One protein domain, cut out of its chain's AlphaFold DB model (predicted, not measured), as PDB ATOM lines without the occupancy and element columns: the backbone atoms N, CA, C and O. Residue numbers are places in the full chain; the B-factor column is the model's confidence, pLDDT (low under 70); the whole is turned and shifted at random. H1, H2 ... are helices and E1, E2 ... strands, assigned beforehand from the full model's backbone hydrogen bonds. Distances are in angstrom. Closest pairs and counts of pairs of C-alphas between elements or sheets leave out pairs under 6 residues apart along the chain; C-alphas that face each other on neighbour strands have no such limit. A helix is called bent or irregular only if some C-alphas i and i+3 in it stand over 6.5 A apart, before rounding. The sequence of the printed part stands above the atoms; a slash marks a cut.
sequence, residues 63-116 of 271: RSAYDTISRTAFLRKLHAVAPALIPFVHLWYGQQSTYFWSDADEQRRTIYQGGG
ATOM      1  N   ARG A  63       2.520  13.606 -33.404       80.56
ATOM      2  CA  ARG A  63       1.255  13.002 -32.970       80.56
ATOM      3  C   ARG A  63       0.535  12.434 -34.197       80.56
ATOM      4  O   ARG A  63       0.350  13.129 -35.191       80.56
ATOM      5  N   SER A  64       0.166  11.153 -34.144       78.38
ATOM      6  CA  SER A  64      -0.530  10.474 -35.248       78.38
ATOM      7  C   SER A  64       0.214  10.487 -36.592       78.38
ATOM      8  O   SER A  64      -0.402  10.508 -37.658       78.38
ATOM      9  N   ALA A  65       1.552  10.407 -36.566       80.19
ATOM     10  CA  ALA A  65       2.371  10.368 -37.781       80.19
ATOM     11  C   ALA A  65       1.903   9.304 -38.788       80.19
ATOM     12  O   ALA A  65       1.827   9.575 -39.977       80.19
ATOM     13  N   TYR A  66       1.525   8.112 -38.324       80.38
ATOM     14  CA  TYR A  66       1.042   7.061 -39.221       80.38
ATOM     15  C   TYR A  66      -0.369   7.322 -39.740       80.38
ATOM     16  O   TYR A  66      -0.647   6.975 -40.879       80.38
ATOM     17  N   ASP A  67      -1.234   7.968 -38.959       81.75
ATOM     18  CA  ASP A  67      -2.634   8.202 -39.329       81.75
ATOM     19  C   ASP A  67      -2.762   9.341 -40.357       81.75
ATOM     20  O   ASP A  67      -3.710   9.393 -41.135       81.75
ATOM     21  N   THR A  68      -1.768  10.234 -40.397       82.06
ATOM     22  CA  THR A  68      -1.737  11.422 -41.264       82.06
ATOM     23  C   THR A  68      -0.935  11.233 -42.553       82.06
ATOM     24  O   THR A  68      -0.937  12.115 -43.416       82.06
ATOM     25  N   ILE A  69      -0.263  10.089 -42.742       86.69
ATOM     26  CA  ILE A  69       0.466   9.819 -43.987       86.69
ATOM     27  C   ILE A  69      -0.521   9.727 -45.155       86.69
ATOM     28  O   ILE A  69      -1.410   8.874 -45.201       86.69
ATOM     29  N   SER A  70      -0.311  10.577 -46.162       87.44
ATOM     30  CA  SER A  70      -0.998  10.446 -47.445       87.44
ATOM     31  C   SER A  70      -0.585   9.135 -48.115       87.44
ATOM     32  O   SER A  70       0.564   8.955 -48.524       87.44
ATOM     33  N   ARG A  71      -1.551   8.229 -48.264       88.12
ATOM     34  CA  ARG A  71      -1.384   6.925 -48.915       88.12
ATOM     35  C   ARG A  71      -0.885   7.063 -50.356       88.12
ATOM     36  O   ARG A  71       0.018   6.341 -50.766       88.12
ATOM     37  N   THR A  72      -1.393   8.045 -51.097       89.00
ATOM     38  CA  THR A  72      -0.932   8.347 -52.459       89.00
ATOM     39  C   THR A  72       0.528   8.792 -52.471       89.00
ATOM     40  O   THR A  72       1.313   8.304 -53.283       89.00
ATOM     41  N   ALA A  73       0.926   9.688 -51.561       90.38
ATOM     42  CA  ALA A  73       2.317  10.135 -51.466       90.38
ATOM     43  C   ALA A  73       3.256   8.979 -51.083       90.38
ATOM     44  O   ALA A  73       4.335   8.837 -51.660       90.38
ATOM     45  N   PHE A  74       2.814   8.123 -50.161       90.75
ATOM     46  CA  PHE A  74       3.513   6.912 -49.752       90.75
ATOM     47  C   PHE A  74       3.720   5.940 -50.920       90.75
ATOM     48  O   PHE A  74       4.858   5.576 -51.208       90.75
ATOM     49  N   LEU A  75       2.655   5.583 -51.646       90.69
ATOM     50  CA  LEU A  75       2.731   4.669 -52.789       90.69
ATOM     51  C   LEU A  75       3.579   5.246 -53.928       90.69
ATOM     52  O   LEU A  75       4.379   4.521 -54.512       90.69
ATOM     53  N   ARG A  76       3.486   6.556 -54.202       93.69
ATOM     54  CA  ARG A  76       4.359   7.230 -55.182       93.69
ATOM     55  C   ARG A  76       5.828   7.148 -54.784       93.69
ATOM     56  O   ARG A  76       6.677   6.859 -55.624       93.69
ATOM     57  N   LYS A  77       6.144   7.396 -53.509       93.81
ATOM     58  CA  LYS A  77       7.524   7.309 -53.022       93.81
ATOM     59  C   LYS A  77       8.025   5.871 -53.056       93.81
ATOM     60  O   LYS A  77       9.151   5.653 -53.492       93.81
ATOM     61  N   LEU A  78       7.192   4.912 -52.655       94.00
ATOM     62  CA  LEU A  78       7.509   3.491 -52.712       94.00
ATOM     63  C   LEU A  78       7.773   3.034 -54.150       94.00
ATOM     64  O   LEU A  78       8.756   2.343 -54.386       94.00
ATOM     65  N   HIS A  79       6.964   3.483 -55.109       95.00
ATOM     66  CA  HIS A  79       7.149   3.172 -56.524       95.00
ATOM     67  C   HIS A  79       8.507   3.667 -57.036       95.00
ATOM     68  O   HIS A  79       9.169   2.976 -57.802       95.00
ATOM     69  N   ALA A  80       8.957   4.838 -56.575       94.00
ATOM     70  CA  ALA A  80      10.253   5.392 -56.960       94.00
ATOM     71  C   ALA A  80      11.454   4.654 -56.341       94.00
ATOM     72  O   ALA A  80      12.506   4.594 -56.968       94.00
ATOM     73  N   VAL A  81      11.337   4.132 -55.112       95.88
ATOM     74  CA  VAL A  81      12.485   3.536 -54.390       95.88
ATOM     75  C   VAL A  81      12.520   2.009 -54.423       95.88
ATOM     76  O   VAL A  81      13.588   1.423 -54.289       95.88
ATOM     77  N   ALA A  82      11.366   1.358 -54.561       94.94
ATOM     78  CA  ALA A  82      11.221  -0.093 -54.511       94.94
ATOM     79  C   ALA A  82       9.970  -0.545 -55.295       94.94
ATOM     80  O   ALA A  82       9.023  -1.070 -54.700       94.94
ATOM     81  N   PRO A  83       9.945  -0.372 -56.633       94.88
ATOM     82  CA  PRO A  83       8.775  -0.699 -57.454       94.88
ATOM     83  C   PRO A  83       8.353  -2.171 -57.340       94.88
ATOM     84  O   PRO A  83       7.163  -2.468 -57.369       94.88
ATOM     85  N   ALA A  84       9.297  -3.090 -57.102       93.25
ATOM     86  CA  ALA A  84       9.012  -4.514 -56.903       93.25
ATOM     87  C   ALA A  84       8.119  -4.815 -55.678       93.25
ATOM     88  O   ALA A  84       7.488  -5.866 -55.623       93.25
ATOM     89  N   LEU A  85       8.037  -3.903 -54.699       93.38
ATOM     90  CA  LEU A  85       7.175  -4.058 -53.521       93.38
ATOM     91  C   LEU A  85       5.746  -3.554 -53.749       93.38
ATOM     92  O   LEU A  85       4.875  -3.809 -52.918       93.38
ATOM     93  N   ILE A  86       5.485  -2.848 -54.855       94.25
ATOM     94  CA  ILE A  86       4.183  -2.228 -55.115       94.25
ATOM     95  C   ILE A  86       3.042  -3.247 -55.133       94.25
ATOM     96  O   ILE A  86       2.076  -2.983 -54.426       94.25
ATOM     97  N   PRO A  87       3.121  -4.409 -55.813       93.81
ATOM     98  CA  PRO A  87       2.016  -5.372 -55.817       93.81
ATOM     99  C   PRO A  87       1.623  -5.832 -54.407       93.81
ATOM    100  O   PRO A  87       0.444  -5.865 -54.061       93.81
ATOM    101  N   PHE A  88       2.617  -6.095 -53.552       91.81
ATOM    102  CA  PHE A  88       2.394  -6.519 -52.170       91.81
ATOM    103  C   PHE A  88       1.785  -5.410 -51.316       91.81
ATOM    104  O   PHE A  88       0.850  -5.648 -50.562       91.81
ATOM    105  N   VAL A  89       2.294  -4.184 -51.430       92.25
ATOM    106  CA  VAL A  89       1.778  -3.044 -50.662       92.25
ATOM    107  C   VAL A  89       0.390  -2.634 -51.160       92.25
ATOM    108  O   VAL A  89      -0.458  -2.252 -50.357       92.25
ATOM    109  N   HIS A  90       0.118  -2.774 -52.456       91.31
ATOM    110  CA  HIS A  90      -1.186  -2.501 -53.048       91.31
ATOM    111  C   HIS A  90      -2.262  -3.480 -52.559       91.31
ATOM    112  O   HIS A  90      -3.412  -3.078 -52.417       91.31
ATOM    113  N   LEU A  91      -1.905  -4.719 -52.199       88.94
ATOM    114  CA  LEU A  91      -2.848  -5.661 -51.583       88.94
ATOM    115  C   LEU A  91      -3.460  -5.108 -50.283       88.94
ATOM    116  O   LEU A  91      -4.628  -5.345 -49.992       88.94
ATOM    117  N   TRP A  92      -2.684  -4.334 -49.521       84.75
ATOM    118  CA  TRP A  92      -3.101  -3.797 -48.221       84.75
ATOM    119  C   TRP A  92      -3.585  -2.351 -48.292       84.75
ATOM    120  O   TRP A  92      -4.546  -1.973 -47.627       84.75
ATOM    121  N   TYR A  93      -2.903  -1.535 -49.091       87.38
ATOM    122  CA  TYR A  93      -3.127  -0.093 -49.171       87.38
ATOM    123  C   TYR A  93      -3.802   0.337 -50.474       87.38
ATOM    124  O   TYR A  93      -4.133   1.508 -50.617       87.38
ATOM    125  N   GLY A  94      -4.027  -0.564 -51.426       85.75
ATOM    126  CA  GLY A  94      -4.751  -0.255 -52.661       85.75
ATOM    127  C   GLY A  94      -6.256  -0.112 -52.449       85.75
ATOM    128  O   GLY A  94      -6.900   0.654 -53.155       85.75
ATOM    129  N   GLN A  95      -6.805  -0.791 -51.438       84.56
ATOM    130  CA  GLN A  95      -8.234  -0.781 -51.123       84.56
ATOM    131  C   GLN A  95      -8.533   0.072 -49.893       84.56
ATOM    132  O   GLN A  95      -7.739   0.117 -48.946       84.56
ATOM    133  N   GLN A  96      -9.681   0.752 -49.886       86.56
ATOM    134  CA  GLN A  96     -10.144   1.489 -48.712       86.56
ATOM    135  C   GLN A  96     -10.309   0.515 -47.541       86.56
ATOM    136  O   GLN A  96     -10.978  -0.509 -47.657       86.56
ATOM    137  N   SER A  97      -9.647   0.805 -46.424       83.81
ATOM    138  CA  SER A  97      -9.679  -0.073 -45.258       83.81
ATOM    139  C   SER A  97     -10.852   0.326 -44.367       83.81
ATOM    140  O   SER A  97     -11.018   1.507 -44.052       83.81
ATOM    141  N   THR A  98     -11.652  -0.655 -43.962       89.25
ATOM    142  CA  THR A  98     -12.821  -0.453 -43.103       89.25
ATOM    143  C   THR A  98     -12.521  -1.002 -41.718       89.25
ATOM    144  O   THR A  98     -12.239  -2.191 -41.570       89.25
ATOM    145  N   TYR A  99     -12.573  -0.139 -40.709       87.12
ATOM    146  CA  TYR A  99     -12.403  -0.522 -39.311       87.12
ATOM    147  C   TYR A  99     -13.747  -0.512 -38.615       87.12
ATOM    148  O   TYR A  99     -14.640   0.271 -38.946       87.12
ATOM    149  N   PHE A 100     -13.862  -1.380 -37.623       91.81
ATOM    150  CA  PHE A 100     -15.025  -1.450 -36.768       91.81
ATOM    151  C   PHE A 100     -14.583  -1.216 -35.340       91.81
ATOM    152  O   PHE A 100     -13.576  -1.766 -34.898       91.81
ATOM    153  N   TRP A 101     -15.344  -0.398 -34.640       94.50
ATOM    154  CA  TRP A 101     -15.236  -0.251 -33.201       94.50
ATOM    155  C   TRP A 101     -16.643  -0.333 -32.624       94.50
ATOM    156  O   TRP A 101     -17.606   0.009 -33.309       94.50
ATOM    157  N   SER A 102     -16.761  -0.837 -31.405       96.56
ATOM    158  CA  SER A 102     -18.023  -0.814 -30.670       96.56
ATOM    159  C   SER A 102     -18.016   0.396 -29.747       96.56
ATOM    160  O   SER A 102     -16.993   0.673 -29.116       96.56
ATOM    161  N   ASP A 103     -19.120   1.138 -29.710       94.81
ATOM    162  CA  ASP A 103     -19.309   2.203 -28.725       94.81
ATOM    163  C   ASP A 103     -19.740   1.636 -27.359       94.81
ATOM    164  O   ASP A 103     -19.759   0.420 -27.152       94.81
ATOM    165  N   ALA A 104     -20.022   2.523 -26.401       94.50
ATOM    166  CA  ALA A 104     -20.434   2.140 -25.049       94.50
ATOM    167  C   ALA A 104     -21.769   1.372 -25.018       94.50
ATOM    168  O   ALA A 104     -22.006   0.625 -24.075       94.50
ATOM    169  N   ASP A 105     -22.588   1.515 -26.062       96.69
ATOM    170  CA  ASP A 105     -23.878   0.837 -26.219       96.69
ATOM    171  C   ASP A 105     -23.735  -0.479 -27.013       96.69
ATOM    172  O   ASP A 105     -24.713  -1.009 -27.546       96.69
ATOM    173  N   GLU A 106     -22.498  -0.970 -27.159       94.19
ATOM    174  CA  GLU A 106     -22.110  -2.132 -27.966       94.19
ATOM    175  C   GLU A 106     -22.490  -2.019 -29.454       94.19
ATOM    176  O   GLU A 106     -22.432  -2.998 -30.205       94.19
ATOM    177  N   GLN A 107     -22.820  -0.816 -29.936       95.12
ATOM    178  CA  GLN A 107     -23.174  -0.610 -31.332       95.12
ATOM    179  C   GLN A 107     -21.918  -0.564 -32.190       95.12
ATOM    180  O   GLN A 107     -20.993   0.227 -31.980       95.12
ATOM    181  N   ARG A 108     -21.902  -1.407 -33.224       96.31
ATOM    182  CA  ARG A 108     -20.796  -1.476 -34.174       96.31
ATOM    183  C   ARG A 108     -20.797  -0.245 -35.074       96.31
ATOM    184  O   ARG A 108     -21.656  -0.071 -35.937       96.31
ATOM    185  N   ARG A 109     -19.772   0.586 -34.932       94.56
ATOM    186  CA  ARG A 109     -19.517   1.758 -35.767       94.56
ATOM    187  C   ARG A 109     -18.484   1.430 -36.835       94.56
ATOM    188  O   ARG A 109     -17.460   0.805 -36.569       94.56
ATOM    189  N   THR A 110     -18.759   1.882 -38.054       94.06
ATOM    190  CA  THR A 110     -17.877   1.693 -39.209       94.06
ATOM    191  C   THR A 110     -17.055   2.956 -39.434       94.06
ATOM    192  O   THR A 110     -17.616   4.041 -39.572       94.06
ATOM    193  N   ILE A 111     -15.732   2.821 -39.490       90.06
ATOM    194  CA  ILE A 111     -14.810   3.900 -39.842       90.06
ATOM    195  C   ILE A 111     -14.146   3.548 -41.166       90.06
ATOM    196  O   ILE A 111     -13.425   2.553 -41.280       90.06
ATOM    197  N   TYR A 112     -14.345   4.407 -42.156       87.81
ATOM    198  CA  TYR A 112     -13.628   4.332 -43.416       87.81
ATOM    199  C   TYR A 112     -12.284   5.050 -43.290       87.81
ATOM    200  O   TYR A 112     -12.230   6.257 -43.049       87.81
ATOM    201  N   GLN A 113     -11.180   4.326 -43.463       80.94
ATOM    202  CA  GLN A 113      -9.847   4.916 -43.404       80.94
ATOM    203  C   GLN A 113      -9.555   5.676 -44.703       80.94
ATOM    204  O   GLN A 113      -9.204   5.084 -45.722       80.94
ATOM    205  N   GLY A 114      -9.713   7.002 -44.658       67.12
ATOM    206  CA  GLY A 114      -9.405   7.904 -45.776       67.12
ATOM    207  C   GLY A 114      -7.910   8.215 -45.950       67.12
ATOM    208  O   GLY A 114      -7.504   8.691 -47.006       67.12
ATOM    209  N   GLY A 115      -7.076   7.925 -44.945       68.44
ATOM    210  CA  GLY A 115      -5.634   8.182 -44.954       68.44
ATOM    211  C   GLY A 115      -4.889   7.412 -43.859       68.44
ATOM    212  O   GLY A 115      -5.506   6.876 -42.939       68.44
ATOM    213  N   GLY A 116      -3.565   7.331 -43.988       75.62
ATOM    214  CA  GLY A 116      -2.686   6.717 -43.001       75.62
ATOM    215  C   GLY A 116      -2.338   5.241 -43.216       75.62
ATOM    216  O   GLY A 116      -2.897   4.537 -44.064       75.62
TER     217      GLY A 116
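This is residues 63 to 116 of the 271 residues of an uncharacterized protein of Symbiodinium microadriaticum (UniProt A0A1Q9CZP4). Two hairpins stand end to end: a short helical one, H1 and H2, at one end of the longest axis, and a narrow ribbon of two strands, E1 and E2, at the other. The two are joined by the tight link from H2 to E1, and the ribbon's second strand comes back toward the junction, where the printed part ends. The printed part has 54 residues, with two named helices followed by two named strands along the chain; the sheet has the order E1 - E2 and is antiparallel, and the class is mixed, helices and strands. The whole is loose, with a radius of gyration of the C-alphas of 14.3 A, and flat, with spans of 46 by 25 by 11 A.

H1, residues 71 to 81, and H2, residues 83 to 93, form a helical hairpin over a tight link of 1 residue. They touch, with the closest C-alphas, those of His 79 and Ile 86, 6.3 A apart. They run opposite ways at a shallow tilt of 20 degrees. Every O i to N i+4 pair of H1 is within hydrogen-bond range, against 4 of 7 in H2, which is irregular: its C-alphas 84 and 87 are 7.1 A apart. After a tight link of 3 residues comes E1, residues 97 to 102, which forms an antiparallel hairpin with E2, residues 108 to 113. The directions of these two strands stand at 151 degrees. C-alphas 100 and 110 face each other at 4.9 A; N 109 and O 101 are 2.8 A apart and N 113 and O 97 are 2.9 A apart, both within hydrogen-bond range. H1 is apart from E1 and from E2, and H2 is apart from E2.

Residues 63 to 70, ahead of H1, belong to no named element. H1 begins at C-alpha 71, at (-1.384, 6.925, -48.915), and is 15.3 A long from first to last C-alpha. H2 measures 14.5 A in the same way. E1 starts at C-alpha 97, at (-9.679, -0.073, -45.258), and is 16.8 A long. E2 is 15.7 A long and ends at C-alpha 113, at (-9.847, 4.916, -43.404).

The two C-alphas farthest apart are those of Ala 80 and Asp 105, at 46.2 A. Those of Arg 63 and Gly 116, the first and last printed, are 12.5 A apart. The printed part has no cut, and the three links between its named elements are tight. The mean pLDDT of the printed part is 89.0; residues 114 to 115 are under 70.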